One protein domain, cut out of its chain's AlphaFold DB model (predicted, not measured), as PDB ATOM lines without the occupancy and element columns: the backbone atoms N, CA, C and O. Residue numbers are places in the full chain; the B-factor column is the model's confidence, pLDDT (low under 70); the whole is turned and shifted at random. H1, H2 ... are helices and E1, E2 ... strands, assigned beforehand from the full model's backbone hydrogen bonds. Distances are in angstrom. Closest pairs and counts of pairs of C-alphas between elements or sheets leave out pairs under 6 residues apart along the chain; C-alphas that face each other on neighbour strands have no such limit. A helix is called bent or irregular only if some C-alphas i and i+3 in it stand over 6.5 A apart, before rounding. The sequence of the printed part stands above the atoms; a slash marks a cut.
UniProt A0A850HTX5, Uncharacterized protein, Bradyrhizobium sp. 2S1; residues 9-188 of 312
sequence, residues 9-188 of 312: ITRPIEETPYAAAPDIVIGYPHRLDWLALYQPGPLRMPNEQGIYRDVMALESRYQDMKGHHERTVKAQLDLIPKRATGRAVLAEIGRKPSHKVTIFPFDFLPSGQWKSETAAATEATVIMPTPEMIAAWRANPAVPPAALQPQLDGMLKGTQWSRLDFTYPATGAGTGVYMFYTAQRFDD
ATOM      1  N   ILE A   9     109.664  64.842  -4.019       67.06
ATOM      2  CA  ILE A   9     109.929  65.467  -5.314       67.06
ATOM      3  C   ILE A   9     109.743  64.355  -6.347       67.06
ATOM      4  O   ILE A   9     110.579  63.463  -6.474       67.06
ATOM      5  N   THR A  10     108.586  64.348  -6.999       70.81
ATOM      6  CA  THR A  10     108.191  63.309  -7.962       70.81
ATOM      7  C   THR A  10     108.334  63.769  -9.403       70.81
ATOM      8  O   THR A  10     108.256  62.958 -10.324       70.81
ATOM      9  N   ARG A  11     108.528  65.072  -9.605       79.44
ATOM     10  CA  ARG A  11     108.603  65.713 -10.913       79.44
ATOM     11  C   ARG A  11     109.981  66.343 -11.124       79.44
ATOM     12  O   ARG A  11     110.689  66.589 -10.146       79.44
ATOM     13  N   PRO A  12     110.365  66.616 -12.386       84.75
ATOM     14  CA  PRO A  12     111.578  67.366 -12.680       84.75
ATOM     15  C   PRO A  12     111.611  68.678 -11.893       84.75
ATOM     16  O   PRO A  12     110.611  69.396 -11.832       84.75
ATOM     17  N   ILE A  13     112.752  68.952 -11.272       88.25
ATOM     18  CA  ILE A  13     112.967  70.169 -10.492       88.25
ATOM     19  C   ILE A  13     113.097  71.363 -11.434       88.25
ATOM     20  O   ILE A  13     113.600  71.238 -12.551       88.25
ATOM     21  N   GLU A  14     112.652  72.526 -10.978       92.25
ATOM     22  CA  GLU A  14     112.970  73.783 -11.648       92.25
ATOM     23  C   GLU A  14     114.332  74.253 -11.124       92.25
ATOM     24  O   GLU A  14     114.576  74.193  -9.918       92.25
ATOM     25  N   GLU A  15     115.229  74.696 -12.006       95.00
ATOM     26  CA  GLU A  15     116.590  75.094 -11.631       95.00
ATOM     27  C   GLU A  15     116.999  76.430 -12.265       95.00
ATOM     28  O   GLU A  15     116.738  76.682 -13.442       95.00
ATOM     29  N   THR A  16     117.686  77.261 -11.481       97.25
ATOM     30  CA  THR A  16     118.356  78.484 -11.937       97.25
ATOM     31  C   THR A  16     119.867  78.309 -11.738       97.25
ATOM     32  O   THR A  16     120.334  78.318 -10.593       97.25
ATOM     33  N   PRO A  17     120.663  78.130 -12.812       96.94
ATOM     34  CA  PRO A  17     122.111  77.976 -12.697       96.94
ATOM     35  C   PRO A  17     122.793  79.211 -12.104       96.94
ATOM     36  O   PRO A  17     122.475  80.347 -12.469       96.94
ATOM     37  N   TYR A  18     123.780  79.005 -11.232       97.44
ATOM     38  CA  TYR A  18     124.595  80.098 -10.715       97.44
ATOM     39  C   TYR A  18     125.792  80.371 -11.637       97.44
ATOM     40  O   TYR A  18     126.746  79.602 -11.696       97.44
ATOM     41  N   ALA A  19     125.768  81.496 -12.354       95.81
ATOM     42  CA  ALA A  19     126.718  81.778 -13.436       95.81
ATOM     43  C   ALA A  19     128.208  81.715 -13.036       95.81
ATOM     44  O   ALA A  19     129.037  81.322 -13.854       95.81
ATOM     45  N   ALA A  20     128.563  82.091 -11.802       93.69
ATOM     46  CA  ALA A  20     129.959  82.083 -11.353       93.69
ATOM     47  C   ALA A  20     130.466  80.692 -10.917       93.69
ATOM     48  O   ALA A  20     131.674  80.513 -10.763       93.69
ATOM     49  N   ALA A  21     129.571  79.718 -10.726       95.81
ATOM     50  CA  ALA A  21     129.907  78.324 -10.442       95.81
ATOM     51  C   ALA A  21     128.823  77.410 -11.053       95.81
ATOM     52  O   ALA A  21     127.846  77.105 -10.372       95.81
ATOM     53  N   PRO A  22     128.976  76.982 -12.324       95.25
ATOM     54  CA  PRO A  22     127.940  76.257 -13.073       95.25
ATOM     55  C   PRO A  22     127.459  74.944 -12.439       95.25
ATOM     56  O   PRO A  22     126.349  74.500 -12.719       95.25
ATOM     57  N   ASP A  23     128.275  74.341 -11.574       96.19
ATOM     58  CA  ASP A  23     127.935  73.123 -10.832       96.19
ATOM     59  C   ASP A  23     127.026  73.392  -9.620       96.19
ATOM     60  O   ASP A  23     126.598  72.458  -8.946       96.19
ATOM     61  N   ILE A  24     126.712  74.662  -9.341       96.94
ATOM     62  CA  ILE A  24     125.735  75.086  -8.342       96.94
ATOM     63  C   ILE A  24     124.484  75.590  -9.056       96.94
ATOM     64  O   ILE A  24     124.530  76.496  -9.890       96.94
ATOM     65  N   VAL A  25     123.337  75.041  -8.669       97.19
ATOM     66  CA  VAL A  25     122.026  75.469  -9.154       97.19
ATOM     67  C   VAL A  25     121.120  75.809  -7.974       97.19
ATOM     68  O   VAL A  25     121.157  75.157  -6.930       97.19
ATOM     69  N   ILE A  26     120.294  76.841  -8.121       97.00
ATOM     70  CA  ILE A  26     119.239  77.158  -7.156       97.00
ATOM     71  C   ILE A  26     117.998  76.383  -7.593       97.00
ATOM     72  O   ILE A  26     117.509  76.580  -8.704       97.00
ATOM     73  N   GLY A  27     117.552  75.446  -6.759       93.25
ATOM     74  CA  GLY A  27     116.510  74.483  -7.099       93.25
ATOM     75  C   GLY A  27     115.168  74.805  -6.457       93.25
ATOM     76  O   GLY A  27     115.095  75.322  -5.341       93.25
ATOM     77  N   TYR A  28     114.096  74.412  -7.139       90.69
ATOM     78  CA  TYR A  28     112.725  74.493  -6.644       90.69
ATOM     79  C   TYR A  28     112.002  73.182  -6.951       90.69
ATOM     80  O   TYR A  28     112.156  72.634  -8.049       90.69
ATOM     81  N   PRO A  29     111.201  72.646  -6.017       82.88
ATOM     82  CA  PRO A  29     110.299  71.565  -6.366       82.88
ATOM     83  C   PRO A  29     109.345  72.068  -7.442       82.88
ATOM     84  O   PRO A  29     108.925  73.231  -7.419       82.88
ATOM     85  N   HIS A  30     108.955  71.178  -8.349       85.81
ATOM     86  CA  HIS A  30     107.879  71.470  -9.280       85.81
ATOM     87  C   HIS A  30     106.645  71.955  -8.508       85.81
ATOM     88  O   HIS A  30     106.296  71.388  -7.468       85.81
ATOM     89  N   ARG A  31     105.930  72.950  -9.036       86.44
ATOM     90  CA  ARG A  31     104.729  73.527  -8.403       86.44
ATOM     91  C   ARG A  31     103.759  72.493  -7.820       86.44
ATOM     92  O   ARG A  31     103.259  72.662  -6.716       86.44
ATOM     93  N   LEU A  32     103.469  71.417  -8.554       81.12
ATOM     94  CA  LEU A  32     102.574  70.348  -8.076       81.12
ATOM     95  C   LEU A  32     103.136  69.557  -6.879       81.12
ATOM     96  O   LEU A  32     102.355  69.145  -6.027       81.12
ATOM     97  N   ASP A  33     104.456  69.365  -6.795       76.00
ATOM     98  CA  ASP A  33     105.102  68.734  -5.634       76.00
ATOM     99  C   ASP A  33     105.094  69.688  -4.434       76.00
ATOM    100  O   ASP A  33     104.808  69.278  -3.310       76.00
ATOM    101  N   TRP A  34     105.308  70.986  -4.678       81.19
ATOM    102  CA  TRP A  34     105.143  72.022  -3.659       81.19
ATOM    103  C   TRP A  34     103.708  72.081  -3.125       81.19
ATOM    104  O   TRP A  34     103.499  72.102  -1.919       81.19
ATOM    105  N   LEU A  35     102.697  72.040  -3.996       75.25
ATOM    106  CA  LEU A  35     101.288  72.018  -3.588       75.25
ATOM    107  C   LEU A  35     100.947  70.788  -2.734       75.25
ATOM    108  O   LEU A  35     100.131  70.890  -1.816       75.25
ATOM    109  N   ALA A  36     101.570  69.640  -3.012       72.38
ATOM    110  CA  ALA A  36     101.351  68.404  -2.264       72.38
ATOM    111  C   ALA A  36     101.829  68.492  -0.801       72.38
ATOM    112  O   ALA A  36     101.252  67.820   0.053       72.38
ATOM    113  N   LEU A  37     102.792  69.372  -0.482       66.25
ATOM    114  CA  LEU A  37     103.210  69.660   0.903       66.25
ATOM    115  C   LEU A  37     102.070  70.185   1.783       66.25
ATOM    116  O   LEU A  37     102.130  70.080   3.007       66.25
ATOM    117  N   TYR A  38     101.028  70.743   1.171       64.31
ATOM    118  CA  TYR A  38      99.915  71.385   1.863       64.31
ATOM    119  C   TYR A  38      98.617  70.556   1.831       64.31
ATOM    120  O   TYR A  38      97.561  71.063   2.211       64.31
ATOM    121  N   GLN A  39      98.672  69.283   1.408       59.31
ATOM    122  CA  GLN A  39      97.519  68.365   1.358       59.31
ATOM    123  C   GLN A  39      97.638  67.249   2.417       59.31
ATOM    124  O   GLN A  39      98.709  66.688   2.598       59.31
ATOM    125  N   PRO A  40      96.552  66.904   3.138       45.84
ATOM    126  CA  PRO A  40      95.626  65.910   2.585       45.84
ATOM    127  C   PRO A  40      94.151  66.359   2.594       45.84
ATOM    128  O   PRO A  40      93.259  65.545   2.379       45.84
ATOM    129  N   GLY A  41      93.875  67.643   2.847       51.72
ATOM    130  CA  GLY A  41      92.526  68.227   2.842       51.72
ATOM    131  C   GLY A  41      92.387  69.399   1.860       51.72
ATOM    132  O   GLY A  41      93.381  69.785   1.244       51.72
ATOM    133  N   PRO A  42      91.180  69.997   1.711       44.97
ATOM    134  CA  PRO A  42      91.026  71.243   0.956       44.97
ATOM    135  C   PRO A  42      92.028  72.254   1.512       44.97
ATOM    136  O   PRO A  42      92.090  72.388   2.729       44.97
ATOM    137  N   LEU A  43      92.816  72.891   0.639       46.12
ATOM    138  CA  LEU A  43      93.931  73.798   0.949       46.12
ATOM    139  C   LEU A  43      93.600  74.755   2.113       46.12
ATOM    140  O   LEU A  43      93.096  75.862   1.939       46.12
ATOM    141  N   ARG A  44      93.863  74.299   3.339       44.97
ATOM    142  CA  ARG A  44      93.635  75.027   4.587       44.97
ATOM    143  C   ARG A  44      94.980  75.565   5.035       44.97
ATOM    144  O   ARG A  44      95.602  75.035   5.947       44.97
ATOM    145  N   MET A  45      95.435  76.609   4.355       47.81
ATOM    146  CA  MET A  45      96.472  77.482   4.895       47.81
ATOM    147  C   MET A  45      95.766  78.646   5.603       47.81
ATOM    148  O   MET A  45      94.861  79.236   5.009       47.81
ATOM    149  N   PRO A  46      96.093  78.961   6.865       45.47
ATOM    150  CA  PRO A  46      95.347  79.958   7.617       45.47
ATOM    151  C   PRO A  46      95.693  81.373   7.131       45.47
ATOM    152  O   PRO A  46      96.857  81.759   7.061       45.47
ATOM    153  N   ASN A  47      94.679  82.169   6.804       50.16
ATOM    154  CA  ASN A  47      94.657  83.564   7.245       50.16
ATOM    155  C   ASN A  47      93.786  83.654   8.506       50.16
ATOM    156  O   ASN A  47      93.181  82.661   8.913       50.16
ATOM    157  N   GLU A  48      93.693  84.847   9.088       47.06
ATOM    158  CA  GLU A  48      92.848  85.167  10.247       47.06
ATOM    159  C   GLU A  48      91.350  84.798  10.053       47.06
ATOM    160  O   GLU A  48      90.584  84.855  11.010       47.06
ATOM    161  N   GLN A  49      90.928  84.368   8.848       49.81
ATOM    162  CA  GLN A  49      89.562  83.943   8.494       49.81
ATOM    163  C   GLN A  49      89.454  82.561   7.781       49.81
ATOM    164  O   GLN A  49      88.362  82.146   7.395       49.81
ATOM    165  N   GLY A  50      90.540  81.789   7.654       49.72
ATOM    166  CA  GLY A  50      90.500  80.320   7.596       49.72
ATOM    167  C   GLY A  50      90.490  79.510   6.278       49.72
ATOM    168  O   GLY A  50      90.601  78.297   6.432       49.72
ATOM    169  N   ILE A  51      90.389  80.009   5.025       53.03
ATOM    170  CA  ILE A  51      90.476  79.124   3.812       53.03
ATOM    171  C   ILE A  51      90.950  79.861   2.532       53.03
ATOM    172  O   ILE A  51      90.285  80.794   2.090       53.03
ATOM    173  N   TYR A  52      91.994  79.366   1.841       50.88
ATOM    174  CA  TYR A  52      92.307  79.756   0.450       50.88
ATOM    175  C   TYR A  52      91.686  78.752  -0.531       50.88
ATOM    176  O   TYR A  52      92.025  77.572  -0.516       50.88
ATOM    177  N   ARG A  53      90.775  79.208  -1.399       54.72
ATOM    178  CA  ARG A  53      90.142  78.369  -2.441       54.72
ATOM    179  C   ARG A  53      90.617  78.682  -3.863       54.72
ATOM    180  O   ARG A  53      90.146  78.055  -4.804       54.72
ATOM    181  N   ASP A  54      91.517  79.649  -4.016       64.25
ATOM    182  CA  ASP A  54      91.892  80.202  -5.314       64.25
ATOM    183  C   ASP A  54      93.264  79.694  -5.784       64.25
ATOM    184  O   ASP A  54      94.284  79.858  -5.109       64.25
ATOM    185  N   VAL A  55      93.279  79.089  -6.973       64.06
ATOM    186  CA  VAL A  55      94.481  78.610  -7.668       64.06
ATOM    187  C   VAL A  55      95.449  79.761  -7.954       64.06
ATOM    188  O   VAL A  55      96.661  79.558  -7.870       64.06
ATOM    189  N   MET A  56      94.939  80.968  -8.229       69.06
ATOM    190  CA  MET A  56      95.766  82.156  -8.465       69.06
ATOM    191  C   MET A  56      96.508  82.587  -7.199       69.06
ATOM    192  O   MET A  56      97.689  82.928  -7.258       69.06
ATOM    193  N   ALA A  57      95.860  82.500  -6.034       71.44
ATOM    194  CA  ALA A  57      96.503  82.791  -4.757       71.44
ATOM    195  C   ALA A  57      97.631  81.794  -4.441       71.44
ATOM    196  O   ALA A  57      98.653  82.176  -3.874       71.44
ATOM    197  N   LEU A  58      97.475  80.521  -4.819       74.88
ATOM    198  CA  LEU A  58      98.524  79.512  -4.654       74.88
ATOM    199  C   LEU A  58      99.678  79.700  -5.635       74.88
ATOM    200  O   LEU A  58     100.830  79.535  -5.245       74.88
ATOM    201  N   GLU A  59      99.376  80.082  -6.874       83.31
ATOM    202  CA  GLU A  59     100.395  80.421  -7.865       83.31
ATOM    203  C   GLU A  59     101.241  81.603  -7.403       83.31
ATOM    204  O   GLU A  59     102.462  81.501  -7.335       83.31
ATOM    205  N   SER A  60     100.594  82.696  -6.995       84.25
ATOM    206  CA  SER A  60     101.292  83.878  -6.491       84.25
ATOM    207  C   SER A  60     102.203  83.546  -5.308       84.25
ATOM    208  O   SER A  60     103.286  84.112  -5.204       84.25
ATOM    209  N   ARG A  61     101.793  82.625  -4.430       83.19
ATOM    210  CA  ARG A  61     102.577  82.168  -3.273       83.19
ATOM    211  C   ARG A  61     103.773  81.310  -3.666       83.19
ATOM    212  O   ARG A  61     104.850  81.497  -3.110       83.19
ATOM    213  N   TYR A  62     103.586  80.394  -4.615       87.25
ATOM    214  CA  TYR A  62     104.677  79.591  -5.158       87.25
ATOM    215  C   TYR A  62     105.727  80.480  -5.835       87.25
ATOM    216  O   TYR A  62     106.913  80.356  -5.535       87.25
ATOM    217  N   GLN A  63     105.291  81.422  -6.676       92.38
ATOM    218  CA  GLN A  63     106.184  82.360  -7.360       92.38
ATOM    219  C   GLN A  63     106.892  83.310  -6.388       92.38
ATOM    220  O   GLN A  63     108.076  83.591  -6.564       92.38
ATOM    221  N   ASP A  64     106.202  83.774  -5.343       89.19
ATOM    222  CA  ASP A  64     106.813  84.584  -4.287       89.19
ATOM    223  C   ASP A  64     107.904  83.805  -3.535       89.19
ATOM    224  O   ASP A  64     109.036  84.279  -3.456       89.19
ATOM    225  N   MET A  65     107.611  82.582  -3.071       89.19
ATOM    226  CA  MET A  65     108.597  81.701  -2.428       89.19
ATOM    227  C   MET A  65     109.800  81.444  -3.346       89.19
ATOM    228  O   MET A  65     110.943  81.668  -2.943       89.19
ATOM    229  N   LYS A  66     109.544  81.048  -4.600       93.75
ATOM    230  CA  LYS A  66     110.574  80.772  -5.611       93.75
ATOM    231  C   LYS A  66     111.466  81.989  -5.844       93.75
ATOM    232  O   LYS A  66     112.683  81.906  -5.685       93.75
ATOM    233  N   GLY A  67     110.867  83.129  -6.183       95.06
ATOM    234  CA  GLY A  67     111.605  84.352  -6.482       95.06
ATOM    235  C   GLY A  67     112.367  84.889  -5.271       95.06
ATOM    236  O   GLY A  67     113.471  85.411  -5.414       95.06
ATOM    237  N   HIS A  68     111.811  84.754  -4.069       93.19
ATOM    238  CA  HIS A  68     112.473  85.166  -2.833       93.19
ATOM    239  C   HIS A  68     113.672  84.279  -2.482       93.19
ATOM    240  O   HIS A  68     114.755  84.799  -2.197       93.19
ATOM    241  N   HIS A  69     113.516  82.957  -2.571       94.06
ATOM    242  CA  HIS A  69     114.616  82.006  -2.394       94.06
ATOM    243  C   HIS A  69     115.729  82.254  -3.417       94.06
ATOM    244  O   HIS A  69     116.886  82.399  -3.030       94.06
ATOM    245  N   GLU A  70     115.377  82.430  -4.698       96.50
ATOM    246  CA  GLU A  70     116.346  82.753  -5.754       96.50
ATOM    247  C   GLU A  70     117.190  83.977  -5.404       96.50
ATOM    248  O   GLU A  70     118.419  83.906  -5.366       96.50
ATOM    249  N   ARG A  71     116.526  85.101  -5.111       97.06
ATOM    250  CA  ARG A  71     117.207  86.367  -4.829       97.06
ATOM    251  C   ARG A  71     118.105  86.262  -3.604       97.06
ATOM    252  O   ARG A  71     119.222  86.772  -3.627       97.06
ATOM    253  N   THR A  72     117.628  85.624  -2.538       95.75
ATOM    254  CA  THR A  72     118.338  85.598  -1.254       95.75
ATOM    255  C   THR A  72     119.520  84.631  -1.270       95.75
ATOM    256  O   THR A  72     120.596  85.012  -0.807       95.75
ATOM    257  N   VAL A  73     119.382  83.446  -1.882       96.12
ATOM    258  CA  VAL A  73     120.503  82.518  -2.122       96.12
ATOM    259  C   VAL A  73     121.523  83.137  -3.061       96.12
ATOM    260  O   VAL A  73     122.713  83.135  -2.748       96.12
ATOM    261  N   LYS A  74     121.080  83.718  -4.184       98.06
ATOM    262  CA  LYS A  74     121.986  84.373  -5.130       98.06
ATOM    263  C   LYS A  74     122.780  85.492  -4.457       98.06
ATOM    264  O   LYS A  74     123.984  85.585  -4.671       98.06
ATOM    265  N   ALA A  75     122.142  86.302  -3.611       97.88
ATOM    266  CA  ALA A  75     122.831  87.350  -2.863       97.88
ATOM    267  C   ALA A  75     123.950  86.786  -1.969       97.88
ATOM    268  O   ALA A  75     125.043  87.349  -1.953       97.88
ATOM    269  N   GLN A  76     123.722  85.660  -1.282       97.88
ATOM    270  CA  GLN A  76     124.773  85.009  -0.490       97.88
ATOM    271  C   GLN A  76     125.880  84.425  -1.377       97.88
ATOM    272  O   GLN A  76     127.063  84.637  -1.108       97.88
ATOM    273  N   LEU A  77     125.514  83.745  -2.469       97.94
ATOM    274  CA  LEU A  77     126.473  83.205  -3.435       97.94
ATOM    275  C   LEU A  77     127.332  84.301  -4.075       97.94
ATOM    276  O   LEU A  77     128.503  84.056  -4.323       97.94
ATOM    277  N   ASP A  78     126.809  85.513  -4.272       98.31
ATOM    278  CA  ASP A  78     127.571  86.660  -4.779       98.31
ATOM    279  C   ASP A  78     128.519  87.275  -3.725       98.31
ATOM    280  O   ASP A  78     129.479  87.970  -4.077       98.31
ATOM    281  N   LEU A  79     128.276  87.045  -2.429       98.12
ATOM    282  CA  LEU A  79     129.151  87.498  -1.339       98.12
ATOM    283  C   LEU A  79     130.340  86.558  -1.129       98.12
ATOM    284  O   LEU A  79     131.473  87.029  -1.010       98.12
ATOM    285  N   ILE A  80     130.092  85.250  -1.137       98.38
ATOM    286  CA  ILE A  80     131.081  84.199  -0.862       98.38
ATOM    287  C   ILE A  80     132.397  84.356  -1.665       98.38
ATOM    288  O   ILE A  80     133.467  84.435  -1.049       98.38
ATOM    289  N   PRO A  81     132.404  84.481  -3.010       98.31
ATOM    290  CA  PRO A  81     133.634  84.548  -3.805       98.31
ATOM    291  C   PRO A  81     134.414  85.859  -3.636       98.31
ATOM    292  O   PRO A  81     135.543  85.973  -4.128       98.31
ATOM    293  N   LYS A  82     133.876  86.854  -2.913       98.19
ATOM    294  CA  LYS A  82     134.621  88.078  -2.579       98.19
ATOM    295  C   LYS A  82     135.798  87.794  -1.640       98.19
ATOM    296  O   LYS A  82     136.714  88.609  -1.554       98.19
ATOM    297  N   ARG A  83     135.823  86.632  -0.974       98.38
ATOM    298  CA  ARG A  83     136.918  86.181  -0.095       98.38
ATOM    299  C   ARG A  83     137.667  84.991  -0.684       98.38
ATOM    300  O   ARG A  83     137.120  84.248  -1.498       98.38
ATOM    301  N   ALA A  84     138.934  84.821  -0.305       98.56
ATOM    302  CA  ALA A  84     139.758  83.742  -0.843       98.56
ATOM    303  C   ALA A  84     139.231  82.367  -0.416       98.56
ATOM    304  O   ALA A  84     139.189  81.456  -1.243       98.56
ATOM    305  N   THR A  85     138.744  82.250   0.821       98.75
ATOM    306  CA  THR A  85     138.110  81.032   1.342       98.75
ATOM    307  C   THR A  85     136.893  80.643   0.514       98.75
ATOM    308  O   THR A  85     136.792  79.503   0.069       98.75
ATOM    309  N   GLY A  86     136.005  81.596   0.215       98.50
ATOM    310  CA  GLY A  86     134.827  81.330  -0.609       98.50
ATOM    311  C   GLY A  86     135.182  80.884  -2.026       98.50
ATOM    312  O   GLY A  86     134.638  79.896  -2.512       98.50
ATOM    313  N   ARG A  87     136.170  81.526  -2.669       98.62
ATOM    314  CA  ARG A  87     136.680  81.063  -3.975       98.62
ATOM    315  C   ARG A  87     137.253  79.650  -3.907       98.62
ATOM    316  O   ARG A  87     137.044  78.883  -4.839       98.62
ATOM    317  N   ALA A  88     137.958  79.302  -2.830       98.56
ATOM    318  CA  ALA A  88     138.494  77.958  -2.641       98.56
ATOM    319  C   ALA A  88     137.376  76.907  -2.540       98.56
ATOM    320  O   ALA A  88     137.500  75.852  -3.156       98.56
ATOM    321  N   VAL A  89     136.285  77.208  -1.824       98.38
ATOM    322  CA  VAL A  89     135.116  76.317  -1.701       98.38
ATOM    323  C   VAL A  89     134.412  76.137  -3.047       98.38
ATOM    324  O   VAL A  89     134.208  75.005  -3.479       98.38
ATOM    325  N   LEU A  90     134.108  77.228  -3.760       98.00
ATOM    326  CA  LEU A  90     133.448  77.140  -5.069       98.00
ATOM    327  C   LEU A  90     134.316  76.411  -6.106       98.00
ATOM    328  O   LEU A  90     133.816  75.588  -6.870       98.00
ATOM    329  N   ALA A  91     135.629  76.659  -6.100       97.88
ATOM    330  CA  ALA A  91     136.562  75.938  -6.958       97.88
ATOM    331  C   ALA A  91     136.637  74.445  -6.608       97.88
ATOM    332  O   ALA A  91     136.847  73.631  -7.501       97.88
ATOM    333  N   GLU A  92     136.487  74.074  -5.334       97.44
ATOM    334  CA  GLU A  92     136.482  72.672  -4.914       97.44
ATOM    335  C   GLU A  92     135.237  71.925  -5.403       97.44
ATOM    336  O   GLU A  92     135.369  70.792  -5.865       97.44
ATOM    337  N   ILE A  93     134.065  72.570  -5.381       96.38
ATOM    338  CA  ILE A  93     132.831  72.029  -5.979       96.38
ATOM    339  C   ILE A  93     133.042  71.791  -7.482       96.38
ATOM    340  O   ILE A  93     132.812  70.686  -7.974       96.38
ATOM    341  N   GLY A  94     133.609  72.775  -8.189       96.31
ATOM    342  CA  GLY A  94     133.855  72.691  -9.634       96.31
ATOM    343  C   GLY A  94     134.884  71.645 -10.085       96.31
ATOM    344  O   GLY A  94     135.091  71.443 -11.280       96.31
ATOM    345  N   ARG A  95     135.549  70.937  -9.159       95.25
ATOM    346  CA  ARG A  95     136.462  69.827  -9.503       95.25
ATOM    347  C   ARG A  95     135.739  68.519  -9.824       95.25
ATOM    348  O   ARG A  95     136.394  67.567 -10.252       95.25
ATOM    349  N   LYS A  96     134.423  68.444  -9.611       91.88
ATOM    350  CA  LYS A  96     133.587  67.289  -9.961       91.88
ATOM    351  C   LYS A  96     132.352  67.736 -10.755       91.88
ATOM    352  O   LYS A  96     131.240  67.577 -10.266       91.88
ATOM    353  N   PRO A  97     132.521  68.210 -12.001       90.75
ATOM    354  CA  PRO A  97     131.419  68.778 -12.783       90.75
ATOM    355  C   PRO A  97     130.321  67.767 -13.163       90.75
ATOM    356  O   PRO A  97     129.250  68.134 -13.628       90.75
ATOM    357  N   SER A  98     130.561  66.465 -12.963       89.62
ATOM    358  CA  SER A  98     129.528  65.430 -13.090       89.62
ATOM    359  C   SER A  98     128.499  65.453 -11.953       89.62
ATOM    360  O   SER A  98     127.476  64.784 -12.057       89.62
ATOM    361  N   HIS A  99     128.779  66.172 -10.863       91.25
ATOM    362  CA  HIS A  99     127.973  66.208  -9.647       91.25
ATOM    363  C   HIS A  99     127.516  67.639  -9.371       91.25
ATOM    364  O   HIS A  99     128.321  68.502  -9.036       91.25
ATOM    365  N   LYS A 100     126.209  67.887  -9.492       92.56
ATOM    366  CA  LYS A 100     125.611  69.197  -9.202       92.56
ATOM    367  C   LYS A 100     125.320  69.367  -7.708       92.56
ATOM    368  O   LYS A 100     124.874  68.428  -7.051       92.56
ATOM    369  N   VAL A 101     125.456  70.590  -7.206       92.38
ATOM    370  CA  VAL A 101     124.932  71.039  -5.909       92.38
ATOM    371  C   VAL A 101     123.659  71.847  -6.157       92.38
ATOM    372  O   VAL A 101     123.702  72.920  -6.750       92.38
ATOM    373  N   THR A 102     122.515  71.337  -5.711       91.75
ATOM    374  CA  THR A 102     121.202  71.981  -5.871       91.75
ATOM    375  C   THR A 102     120.735  72.558  -4.546       91.75
ATOM    376  O   THR A 102     120.622  71.821  -3.572       91.75
ATOM    377  N   ILE A 103     120.429  73.852  -4.501       92.31
ATOM    378  CA  ILE A 103     120.025  74.556  -3.278       92.31
ATOM    379  C   ILE A 103     118.510  74.760  -3.266       92.31
ATOM    380  O   ILE A 103     118.003  75.675  -3.914       92.31
ATOM    381  N   PHE A 104     117.792  73.932  -2.517       88.12
ATOM    382  CA  PHE A 104     116.357  74.050  -2.275       88.12
ATOM    383  C   PHE A 104     116.041  74.987  -1.107       88.12
ATOM    384  O   PHE A 104     116.853  75.127  -0.186       88.12
ATOM    385  N   PRO A 105     114.851  75.610  -1.107       85.75
ATOM    386  CA  PRO A 105     114.378  76.353   0.046       85.75
ATOM    387  C   PRO A 105     114.154  75.393   1.206       85.75
ATOM    388  O   PRO A 105     113.570  74.321   1.059       85.75
ATOM    389  N   PHE A 106     114.625  75.804   2.372       78.44
ATOM    390  CA  PHE A 106     114.364  75.111   3.618       78.44
ATOM    391  C   PHE A 106     112.896  75.240   4.042       78.44
ATOM    392  O   PHE A 106     112.216  74.267   4.392       78.44
ATOM    393  N   ASP A 107     112.428  76.485   4.002       74.00
ATOM    394  CA  ASP A 107     111.068  76.879   4.303       74.00
ATOM    395  C   ASP A 107     110.309  77.039   2.984       74.00
ATOM    396  O   ASP A 107     110.597  77.930   2.188       74.00
ATOM    397  N   PHE A 108     109.291  76.212   2.757       74.38
ATOM    398  CA  PHE A 108     108.481  76.273   1.537       74.38
ATOM    399  C   PHE A 108     107.392  77.359   1.589       74.38
ATOM    400  O   PHE A 108     106.414  77.295   0.851       74.38
ATOM    401  N   LEU A 109     107.543  78.365   2.456       69.06
ATOM    402  CA  LEU A 109     106.556  79.421   2.665       69.06
ATOM    403  C   LEU A 109     106.754  80.642   1.748       69.06
ATOM    404  O   LEU A 109     107.878  80.951   1.357       69.06
ATOM    405  N   PRO A 110     105.678  81.407   1.496       69.31
ATOM    406  CA  PRO A 110     105.767  82.770   0.969       69.31
ATOM    407  C   PRO A 110     106.592  83.689   1.879       69.31
ATOM    408  O   PRO A 110     106.524  83.583   3.106       69.31
ATOM    409  N   SER A 111     107.303  84.636   1.274       73.38
ATOM    410  CA  SER A 111     108.260  85.549   1.905       73.38
ATOM    411  C   SER A 111     107.648  86.343   3.065       73.38
ATOM    412  O   SER A 111     108.198  86.363   4.164       73.38
ATOM    413  N   GLY A 112     106.456  86.918   2.871       70.38
ATOM    414  CA  GLY A 112     105.748  87.706   3.890       70.38
ATOM    415  C   GLY A 112     105.125  86.888   5.030       70.38
ATOM    416  O   GLY A 112     104.535  87.458   5.944       70.38
ATOM    417  N   GLN A 113     105.210  85.556   4.976       66.38
ATOM    418  CA  GLN A 113     104.709  84.655   6.021       66.38
ATOM    419  C   GLN A 113     105.825  83.960   6.788       66.38
ATOM    420  O   GLN A 113     105.552  83.103   7.632       66.38
ATOM    421  N   TRP A 114     107.073  84.315   6.499       62.41
ATOM    422  CA  TRP A 114     108.201  83.757   7.203       62.41
ATOM    423  C   TRP A 114     108.190  84.221   8.665       62.41
ATOM    424  O   TRP A 114     108.228  85.415   8.962       62.41
ATOM    425  N   LYS A 115     108.116  83.253   9.581       61.53
ATOM    426  CA  LYS A 115     108.456  83.405  10.996       61.53
ATOM    427  C   LYS A 115     109.150  82.123  11.434       61.53
ATOM    428  O   LYS A 115     108.778  81.036  10.976       61.53
ATOM    429  N   SER A 116     110.110  82.246  12.348       52.12
ATOM    430  CA  SER A 116     110.569  81.106  13.146       52.12
ATOM    431  C   SER A 116     109.333  80.358  13.675       52.12
ATOM    432  O   SER A 116     108.423  80.996  14.197       52.12
ATOM    433  N   GLU A 117     109.265  79.036  13.484       49.84
ATOM    434  CA  GLU A 117     108.214  78.117  13.988       49.84
ATOM    435  C   GLU A 117     106.887  77.993  13.202       49.84
ATOM    436  O   GLU A 117     106.182  77.003  13.404       49.84
ATOM    437  N   THR A 118     106.534  78.890  12.269       44.41
ATOM    438  CA  THR A 118     105.243  78.798  11.532       44.41
ATOM    439  C   THR A 118     105.336  78.184  10.132       44.41
ATOM    440  O   THR A 118     104.334  78.118   9.415       44.41
ATOM    441  N   ALA A 119     106.520  77.737   9.715       43.12
ATOM    442  CA  ALA A 119     106.747  77.203   8.380       43.12
ATOM    443  C   ALA A 119     106.321  75.742   8.208       43.12
ATOM    444  O   ALA A 119     106.553  74.899   9.075       43.12
ATOM    445  N   ALA A 120     105.787  75.424   7.019       45.78
ATOM    446  CA  ALA A 120     105.987  74.101   6.434       45.78
ATOM    447  C   ALA A 120     107.487  73.985   6.134       45.78
ATOM    448  O   ALA A 120     107.966  74.308   5.047       45.78
ATOM    449  N   ALA A 121     108.226  73.660   7.184       40.88
ATOM    450  CA  ALA A 121     109.651  73.462   7.153       40.88
ATOM    451  C   ALA A 121     109.905  72.034   6.667       40.88
ATOM    452  O   ALA A 121     109.333  71.078   7.200       40.88
ATOM    453  N   THR A 122     110.777  71.890   5.672       43.03
ATOM    454  CA  THR A 122     111.623  70.689   5.657       43.03
ATOM    455  C   THR A 122     112.615  70.792   6.804       43.03
ATOM    456  O   THR A 122     112.707  71.841   7.429       43.03
ATOM    457  N   GLU A 123     113.287  69.715   7.183       39.94
ATOM    458  CA  GLU A 123     114.220  69.767   8.309       39.94
ATOM    459  C   GLU A 123     115.665  69.989   7.928       39.94
ATOM    460  O   GLU A 123     116.044  69.731   6.790       39.94
ATOM    461  N   ALA A 124     116.420  70.556   8.889       34.31
ATOM    462  CA  ALA A 124     117.750  71.155   8.721       34.31
ATOM    463  C   ALA A 124     118.633  70.214   7.913       34.31
ATOM    464  O   ALA A 124     118.849  69.079   8.321       34.31
ATOM    465  N   THR A 125     119.094  70.699   6.761       41.94
ATOM    466  CA  THR A 125     120.172  70.088   5.987       41.94
ATOM    467  C   THR A 125     119.911  68.627   5.601       41.94
ATOM    468  O   THR A 125     120.623  67.708   6.006       41.94
ATOM    469  N   VAL A 126     118.898  68.383   4.763       44.59
ATOM    470  CA  VAL A 126     118.790  67.082   4.090       44.59
ATOM    471  C   VAL A 126     119.628  67.094   2.814       44.59
ATOM    472  O   VAL A 126     119.132  67.420   1.742       44.59
ATOM    473  N   ILE A 127     120.886  66.674   2.908       50.31
ATOM    474  CA  ILE A 127     121.647  66.153   1.763       50.31
ATOM    475  C   ILE A 127     120.991  64.889   1.204       50.31
ATOM    476  O   ILE A 127     121.368  63.756   1.499       50.31
ATOM    477  N   MET A 128     119.928  65.080   0.426       49.81
ATOM    478  CA  MET A 128     119.196  63.952  -0.127       49.81
ATOM    479  C   MET A 128     120.045  63.240  -1.186       49.81
ATOM    480  O   MET A 128     120.630  63.906  -2.045       49.81
ATOM    481  N   PRO A 129     120.077  61.897  -1.168       49.03
ATOM    482  CA  PRO A 129     120.562  61.128  -2.297       49.03
ATOM    483  C   PRO A 129     119.734  61.477  -3.537       49.03
ATOM    484  O   PRO A 129     118.510  61.628  -3.450       49.03
ATOM    485  N   THR A 130     120.387  61.623  -4.688       56.19
ATOM    486  CA  THR A 130     119.685  61.948  -5.934       56.19
ATOM    487  C   THR A 130     118.740  60.800  -6.335       56.19
ATOM    488  O   THR A 130     118.903  59.664  -5.871       56.19
ATOM    489  N   PRO A 131     117.738  61.039  -7.202       56.53
ATOM    490  CA  PRO A 131     116.878  59.975  -7.719       56.53
ATOM    491  C   PRO A 131     117.661  58.789  -8.301       56.53
ATOM    492  O   PRO A 131     117.264  57.639  -8.111       56.53
ATOM    493  N   GLU A 132     118.806  59.047  -8.936       57.28
ATOM    494  CA  GLU A 132     119.704  58.025  -9.484       57.28
ATOM    495  C   GLU A 132     120.308  57.150  -8.383       57.28
ATOM    496  O   GLU A 132     120.421  55.939  -8.552       57.28
ATOM    497  N   MET A 133     120.641  57.728  -7.228       56.12
ATOM    498  CA  MET A 133     121.143  56.984  -6.070       56.12
ATOM    499  C   MET A 133     120.063  56.114  -5.444       56.12
ATOM    500  O   MET A 133     120.308  54.952  -5.135       56.12
ATOM    501  N   ILE A 134     118.850  56.654  -5.300       54.97
ATOM    502  CA  ILE A 134     117.698  55.889  -4.813       54.97
ATOM    503  C   ILE A 134     117.419  54.718  -5.764       54.97
ATOM    504  O   ILE A 134     117.149  53.603  -5.313       54.97
ATOM    505  N   ALA A 135     117.508  54.945  -7.077       59.50
ATOM    506  CA  ALA A 135     117.360  53.900  -8.084       59.50
ATOM    507  C   ALA A 135     118.492  52.859  -8.014       59.50
ATOM    508  O   ALA A 135     118.210  51.663  -8.028       59.50
ATOM    509  N   ALA A 136     119.748  53.291  -7.870       56.22
ATOM    510  CA  ALA A 136     120.909  52.409  -7.748       56.22
ATOM    511  C   ALA A 136     120.856  51.539  -6.482       56.22
ATOM    512  O   ALA A 136     121.180  50.355  -6.539       56.22
ATOM    513  N   TRP A 137     120.393  52.087  -5.355       58.47
ATOM    514  CA  TRP A 137     120.157  51.324  -4.125       58.47
ATOM    515  C   TRP A 137     119.041  50.299  -4.296       58.47
ATOM    516  O   TRP A 137     119.214  49.130  -3.975       58.47
ATOM    517  N   ARG A 138     117.911  50.691  -4.897       56.47
ATOM    518  CA  ARG A 138     116.821  49.746  -5.197       56.47
ATOM    519  C   ARG A 138     117.250  48.625  -6.144       56.47
ATOM    520  O   ARG A 138     116.724  47.522  -6.045       56.47
ATOM    521  N   ALA A 139     118.186  48.903  -7.048       60.81
ATOM    522  CA  ALA A 139     118.725  47.926  -7.987       60.81
ATOM    523  C   ALA A 139     119.785  46.994  -7.367       60.81
ATOM    524  O   ALA A 139     120.102  45.969  -7.968       60.81
ATOM    525  N   ASN A 140     120.323  47.313  -6.180       55.56
ATOM    526  CA  ASN A 140     121.335  46.509  -5.501       55.56
ATOM    527  C   ASN A 140     120.837  46.039  -4.117       55.56
ATOM    528  O   ASN A 140     120.998  46.761  -3.134       55.56
ATOM    529  N   PRO A 141     120.292  44.815  -3.990       53.16
ATOM    530  CA  PRO A 141     119.713  44.314  -2.738       53.16
ATOM    531  C   PRO A 141     120.714  44.168  -1.573       53.16
ATOM    532  O   PRO A 141     120.294  43.895  -0.451       53.16
ATOM    533  N   ALA A 142     122.016  44.375  -1.801       55.47
ATOM    534  CA  ALA A 142     123.026  44.463  -0.744       55.47
ATOM    535  C   ALA A 142     123.136  45.865  -0.096       55.47
ATOM    536  O   ALA A 142     123.842  46.023   0.898       55.47
ATOM    537  N   VAL A 143     122.468  46.887  -0.649       51.12
ATOM    538  CA  VAL A 143     122.501  48.289  -0.196       51.12
ATOM    539  C   VAL A 143     121.073  48.854  -0.289       51.12
ATOM    540  O   VAL A 143     120.662  49.320  -1.346       51.12
ATOM    541  N   PRO A 144     120.287  48.801   0.796       51.00
ATOM    542  CA  PRO A 144     120.676  49.446   2.040       51.00
ATOM    543  C   PRO A 144     120.815  48.434   3.185       51.00
ATOM    544  O   PRO A 144     120.046  47.473   3.257       51.00
ATOM    545  N   PRO A 145     121.715  48.662   4.160       50.66
ATOM    546  CA  PRO A 145     121.573  48.022   5.458       50.66
ATOM    547  C   PRO A 145     120.140  48.256   5.944       50.66
ATOM    548  O   PRO A 145     119.637  49.375   5.834       50.66
ATOM    549  N   ALA A 146     119.492  47.250   6.529       52.75
ATOM    550  CA  ALA A 146     118.169  47.401   7.148       52.75
ATOM    551  C   ALA A 146     118.092  48.594   8.135       52.75
ATOM    552  O   ALA A 146     117.008  49.099   8.413       52.75
ATOM    553  N   ALA A 147     119.243  49.090   8.608       44.69
ATOM    554  CA  ALA A 147     119.399  50.305   9.403       44.69
ATOM    555  C   ALA A 147     119.115  51.632   8.658       44.69
ATOM    556  O   ALA A 147     118.705  52.593   9.302       44.69
ATOM    557  N   LEU A 148     119.295  51.706   7.330       45.28
ATOM    558  CA  LEU A 148     119.014  52.910   6.526       45.28
ATOM    559  C   LEU A 148     117.554  52.973   6.052       45.28
ATOM    560  O   LEU A 148     117.068  54.049   5.708       45.28
ATOM    561  N   GLN A 149     116.829  51.847   6.047       49.53
ATOM    562  CA  GLN A 149     115.435  51.808   5.592       49.53
ATOM    563  C   GLN A 149     114.515  52.734   6.412       49.53
ATOM    564  O   GLN A 149     113.736  53.449   5.792       49.53
ATOM    565  N   PRO A 150     114.612  52.828   7.755       49.03
ATOM    566  CA  PRO A 150     113.848  53.799   8.543       49.03
ATOM    567  C   PRO A 150     114.184  55.264   8.231       49.03
ATOM    568  O   PRO A 150     113.310  56.116   8.349       49.03
ATOM    569  N   GLN A 151     115.423  55.561   7.822       46.47
ATOM    570  CA  GLN A 151     115.868  56.915   7.465       46.47
ATOM    571  C   GLN A 151     115.365  57.302   6.073       46.47
ATOM    572  O   GLN A 151     114.754  58.352   5.922       46.47
ATOM    573  N   LEU A 152     115.504  56.412   5.084       47.00
ATOM    574  CA  LEU A 152     114.863  56.534   3.769       47.00
ATOM    575  C   LEU A 152     113.345  56.675   3.896       47.00
ATOM    576  O   LEU A 152     112.744  57.548   3.277       47.00
ATOM    577  N   ASP A 153     112.728  55.848   4.735       46.38
ATOM    578  CA  ASP A 153     111.308  55.919   5.036       46.38
ATOM    579  C   ASP A 153     110.940  57.232   5.726       46.38
ATOM    580  O   ASP A 153     109.890  57.770   5.407       46.38
ATOM    581  N   GLY A 154     111.755  57.740   6.655       43.44
ATOM    582  CA  GLY A 154     111.552  59.010   7.356       43.44
ATOM    583  C   GLY A 154     111.663  60.221   6.427       43.44
ATOM    584  O   GLY A 154     110.778  61.079   6.435       43.44
ATOM    585  N   MET A 155     112.668  60.218   5.544       41.81
ATOM    586  CA  MET A 155     112.866  61.200   4.471       41.81
ATOM    587  C   MET A 155     111.680  61.199   3.505       41.81
ATOM    588  O   MET A 155     111.073  62.238   3.261       41.81
ATOM    589  N   LEU A 156     111.271  60.017   3.035       38.88
ATOM    590  CA  LEU A 156     110.084  59.851   2.197       38.88
ATOM    591  C   LEU A 156     108.783  60.104   2.966       38.88
ATOM    592  O   LEU A 156     107.754  60.258   2.326       38.88
ATOM    593  N   LYS A 157     108.783  60.119   4.306       35.72
ATOM    594  CA  LYS A 157     107.612  60.398   5.158       35.72
ATOM    595  C   LYS A 157     107.520  61.860   5.607       35.72
ATOM    596  O   LYS A 157     106.538  62.200   6.260       35.72
ATOM    597  N   GLY A 158     108.479  62.721   5.243       33.84
ATOM    598  CA  GLY A 158     108.528  64.111   5.718       33.84
ATOM    599  C   GLY A 158     108.669  64.220   7.244       33.84
ATOM    600  O   GLY A 158     108.310  65.238   7.834       33.84
ATOM    601  N   THR A 159     109.128  63.152   7.898       28.28
ATOM    602  CA  THR A 159     109.304  63.082   9.348       28.28
ATOM    603  C   THR A 159     110.772  63.179   9.684       28.28
ATOM    604  O   THR A 159     111.477  62.202   9.459       28.28
ATOM    605  N   GLN A 160     111.125  64.313  10.286       34.91
ATOM    606  CA  GLN A 160     112.276  64.603  11.135       34.91
ATOM    607  C   GLN A 160     113.678  64.151  10.690       34.91
ATOM    608  O   GLN A 160     113.844  63.225   9.914       34.91
ATOM    609  N   TRP A 161     114.695  64.778  11.272       35.03
ATOM    610  CA  TRP A 161     116.100  64.372  11.325       35.03
ATOM    611  C   TRP A 161     117.023  65.032  10.293       35.03
ATOM    612  O   TRP A 161     117.317  64.494   9.228       35.03
ATOM    613  N   SER A 162     117.658  66.115  10.745       33.59
ATOM    614  CA  SER A 162     118.987  66.601  10.335       33.59
ATOM    615  C   SER A 162     120.131  65.619  10.652       33.59
ATOM    616  O   SER A 162     121.246  66.002  11.002       33.59
ATOM    617  N   ARG A 163     119.855  64.316  10.570       38.22
ATOM    618  CA  ARG A 163     120.836  63.240  10.672       38.22
ATOM    619  C   ARG A 163     120.807  62.479   9.371       38.22
ATOM    620  O   ARG A 163     120.163  61.438   9.255       38.22
ATOM    621  N   LEU A 164     121.560  62.960   8.401       41.38
ATOM    622  CA  LEU A 164     122.102  62.020   7.441       41.38
ATOM    623  C   LEU A 164     123.282  61.338   8.123       41.38
ATOM    624  O   LEU A 164     124.437  61.630   7.847       41.38
ATOM    625  N   ASP A 165     122.957  60.339   8.946       42.12
ATOM    626  CA  ASP A 165     123.856  59.216   9.229       42.12
ATOM    627  C   ASP A 165     124.015  58.338   7.964       42.12
ATOM    628  O   ASP A 165     124.266  57.136   8.043       42.12
ATOM    629  N   PHE A 166     123.881  58.919   6.763       45.94
ATOM    630  CA  PHE A 166     124.413  58.305   5.566       45.94
ATOM    631  C   PHE A 166     125.919  58.389   5.689       45.94
ATOM    632  O   PHE A 166     126.567  59.358   5.296       45.94
ATOM    633  N   THR A 167     126.482  57.319   6.235       48.44
ATOM    634  CA  THR A 167     127.867  56.990   5.963       48.44
ATOM    635  C   THR A 167     127.914  56.666   4.476       48.44
ATOM    636  O   THR A 167     127.757  55.516   4.077       48.44
ATOM    637  N   TYR A 168     128.055  57.688   3.627       54.62
ATOM    638  CA  TYR A 168     128.578  57.440   2.300       54.62
ATOM    639  C   TYR A 168     129.973  56.901   2.537       54.62
ATOM    640  O   TYR A 168     130.801  57.625   3.096       54.62
ATOM    641  N   PRO A 169     130.249  55.631   2.201       54.78
ATOM    642  CA  PRO A 169     131.610  55.162   2.295       54.78
ATOM    643  C   PRO A 169     132.446  56.116   1.441       54.78
ATOM    644  O   PRO A 169     132.035  56.471   0.329       54.78
ATOM    645  N   ALA A 170     133.569  56.576   1.998       60.50
ATOM    646  CA  ALA A 170     134.502  57.494   1.356       60.50
ATOM    647  C   ALA A 170     135.209  56.796   0.175       60.50
ATOM    648  O   ALA A 170     136.403  56.522   0.190       60.50
ATOM    649  N   THR A 171     134.417  56.422  -0.829       73.38
ATOM    650  CA  THR A 171     134.776  55.616  -2.001       73.38
ATOM    651  C   THR A 171     135.447  56.454  -3.078       73.38
ATOM    652  O   THR A 171     135.943  55.902  -4.055       73.38
ATOM    653  N   GLY A 172     135.422  57.786  -2.947       76.38
ATOM    654  CA  GLY A 172     135.916  58.717  -3.961       76.38
ATOM    655  C   GLY A 172     135.002  58.892  -5.185       76.38
ATOM    656  O   GLY A 172     135.312  59.710  -6.056       76.38
ATOM    657  N   ALA A 173     133.883  58.158  -5.270       81.56
ATOM    658  CA  ALA A 173     132.933  58.263  -6.383       81.56
ATOM    659  C   ALA A 173     132.168  59.597  -6.352       81.56
ATOM    660  O   ALA A 173     132.048  60.284  -7.372       81.56
ATOM    661  N   GLY A 174     131.718  59.985  -5.158       84.19
ATOM    662  CA  GLY A 174     130.932  61.193  -4.936       84.19
ATOM    663  C   GLY A 174     129.512  61.121  -5.483       84.19
ATOM    664  O   GLY A 174     129.074  60.083  -5.977       84.19
ATOM    665  N   THR A 175     128.785  62.225  -5.342       82.19
ATOM    666  CA  THR A 175     127.383  62.334  -5.754       82.19
ATOM    667  C   THR A 175     126.942  63.776  -5.972       82.19
ATOM    668  O   THR A 175     127.488  64.687  -5.358       82.19
ATOM    669  N   GLY A 176     125.887  63.986  -6.765       83.50
ATOM    670  CA  GLY A 176     125.093  65.208  -6.666       83.50
ATOM    671  C   GLY A 176     124.557  65.414  -5.243       83.50
ATOM    672  O   GLY A 176     124.320  64.452  -4.507       83.50
ATOM    673  N   VAL A 177     124.393  66.675  -4.856       83.94
ATOM    674  CA  VAL A 177     124.034  67.101  -3.499       83.94
ATOM    675  C   VAL A 177     122.790  67.971  -3.570       83.94
ATOM    676  O   VAL A 177     122.775  68.965  -4.292       83.94
ATOM    677  N   TYR A 178     121.764  67.644  -2.792       83.12
ATOM    678  CA  TYR A 178     120.629  68.539  -2.553       83.12
ATOM    679  C   TYR A 178     120.808  69.218  -1.202       83.12
ATOM    680  O   TYR A 178     120.917  68.549  -0.198       83.12
ATOM    681  N   MET A 179     120.864  70.537  -1.151       84.88
ATOM    682  CA  MET A 179     121.029  71.309   0.076       84.88
ATOM    683  C   MET A 179     119.739  72.065   0.360       84.88
ATOM    684  O   MET A 179     119.198  72.690  -0.544       84.88
ATOM    685  N   PHE A 180     119.263  72.051   1.603       83.19
ATOM    686  CA  PHE A 180     118.094  72.831   2.014       83.19
ATOM    687  C   PHE A 180     118.547  74.029   2.830       83.19
ATOM    688  O   PHE A 180     119.138  73.870   3.895       83.19
ATOM    689  N   TYR A 181     118.268  75.227   2.330       85.44
ATOM    690  CA  TYR A 181     118.775  76.468   2.894       85.44
ATOM    691  C   TYR A 181     117.759  77.601   2.706       85.44
ATOM    692  O   TYR A 181     117.184  77.756   1.636       85.44
ATOM    693  N   THR A 182     117.548  78.415   3.739       87.12
ATOM    694  CA  THR A 182     116.748  79.648   3.666       87.12
ATOM    695  C   THR A 182     117.479  80.733   4.442       87.12
ATOM    696  O   THR A 182     117.685  80.598   5.646       87.12
ATOM    697  N   ALA A 183     117.869  81.806   3.752       89.12
ATOM    698  CA  ALA A 183     118.715  82.858   4.313       89.12
ATOM    699  C   ALA A 183     118.103  83.530   5.555       89.12
ATOM    700  O   ALA A 183     118.819  83.787   6.515       89.12
ATOM    701  N   GLN A 184     116.779  83.730   5.572       87.31
ATOM    702  CA  GLN A 184     116.060  84.435   6.647       87.31
ATOM    703  C   GLN A 184     116.227  83.782   8.020       87.31
ATOM    704  O   GLN A 184     116.162  84.452   9.045       87.31
ATOM    705  N   ARG A 185     116.502  82.472   8.066       83.62
ATOM    706  CA  ARG A 185     116.773  81.757   9.325       83.62
ATOM    707  C   ARG A 185     118.001  82.264  10.067       83.62
ATOM    708  O   ARG A 185     118.170  81.936  11.238       83.62
ATOM    709  N   PHE A 186     118.830  83.051   9.394       86.75
ATOM    710  CA  PHE A 186     120.073  83.586   9.916       86.75
ATOM    711  C   PHE A 186     120.027  85.104  10.130       86.75
ATOM    712  O   PHE A 186     121.044  85.667  10.520       86.75
ATOM    713  N   ASP A 187     118.879  85.765   9.923       85.44
ATOM    714  CA  ASP A 187     118.759  87.225  10.086       85.44
ATOM    715  C   ASP A 187     119.020  87.664  11.542       85.44
ATOM    716  O   ASP A 187     119.659  88.691  11.772       85.44
ATOM    717  N   ASP A 188     118.618  86.839  12.517       82.06
ATOM    718  CA  ASP A 188     118.795  87.093  13.957       82.06
ATOM    719  C   ASP A 188     119.916  86.250  14.597       82.06
ATOM    720  O   ASP A 188     120.065  86.212  15.821       82.06
TER     721      ASP A 188
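Overview. This is residues 9 to 188 of the 312 residues of an uncharacterized protein of Bradyrhizobium sp. 2S1 (UniProt A0A850HTX5). A small, strongly twisted sheet of four strands, E1 to E4, has one long helix, H2, packed along one face, and H3 makes a corner at the far end of H2. Away from this body, on the side of the sheet turned from H2, two short helices, H4 and H5, belong to a loosely formed part with long links, and residues 37 to 54 form a long loop before H2. The printed part has 180 residues with six named helices and four named strands, in the order E1 E2 H1 H2 H3 E3 H4 H5 E4 H6; the mixed sheet runs E1, E2, E3, E4. The class is mixed, helices and strands, with under half of the residues, 84, in named elements; the whole is compact, with a radius of gyration of the C-alphas of 17.7 A and spans of 54 by 45 by 29 A.

Along the chain. E1, residues 14 to 17, begins at C-alpha 14, (112.970, 73.783, -11.648). E2 is residues 24 to 28, 13.1 A, and H1 residues 31 to 36. H2, residues 55 to 82, is 41.6 A long, from (94.481, 78.610, -7.668) to (134.621, 88.078, -2.579); it is neither bent nor irregular, but only just: C-alphas 78 and 81 are 6.5 A apart. H3 is residues 84 to 93, 14.5 A; E3 residues 101 to 105, 13.2 A; H4 residues 131 to 139, 12.2 A; H5 residues 149 to 156; E4 residues 177 to 181, 12.5 A. H6, residues 183 to 186, ends at (120.073, 83.586, 9.916).

Arrangement. E1 and E2 form an antiparallel hairpin, with N 16 and O 26 2.9 A apart. E2 and E3 are parallel, N 27 and O 103 at 2.9 A, and so are E3 and E4, N 104 and O 179 at 2.7 A. H2 is on the sheet in two layers, helix on one face, over E2 and E3 at a height of 8.5 A; it runs along the strands, at 16 degrees to E2 on the local plane. The C-alphas of Ile 26 and Glu 70, the closest of E2 and H2, are 6.5 A apart. With residues 80 to 81 alone, H2 touches H3 only at the corner, C-alphas 81 and 87 at 4.6 A. With residues 69 to 73 alone, H2 only just touches H6, with 3 pairs of C-alphas within 8 A, the closest those of Thr 72 and Ala 183, 6.2 A. H1 is close to H2 but not clearly touching, C-alphas 31 and 62 at 6.9 A. H4 and H5 are apart and not on the sheet. Two strand-helix-strand units, parallel neighbour strands with helices between, are E2, H1 H2 H3, E3 and E3, H4 H5, E4, the latter with a right-handed crossover. In H1, H3, H4 and H5 every O i to N i+4 pair is within hydrogen-bond range, in H2 22 of 24; H6 is too short for one.

Size, cuts and confidence. The C-alphas farthest apart, of Gln 49 and Thr 171, are 54.4 A apart. The printed part has no cut; the links H1 to H2, E3 to H4 and H5 to E4 are long, and residues 138 to 143 stand free. Mean pLDDT of the printed part is 71.8, with 81 residues under 70, among them residues 37 to 56 and 113 to 170.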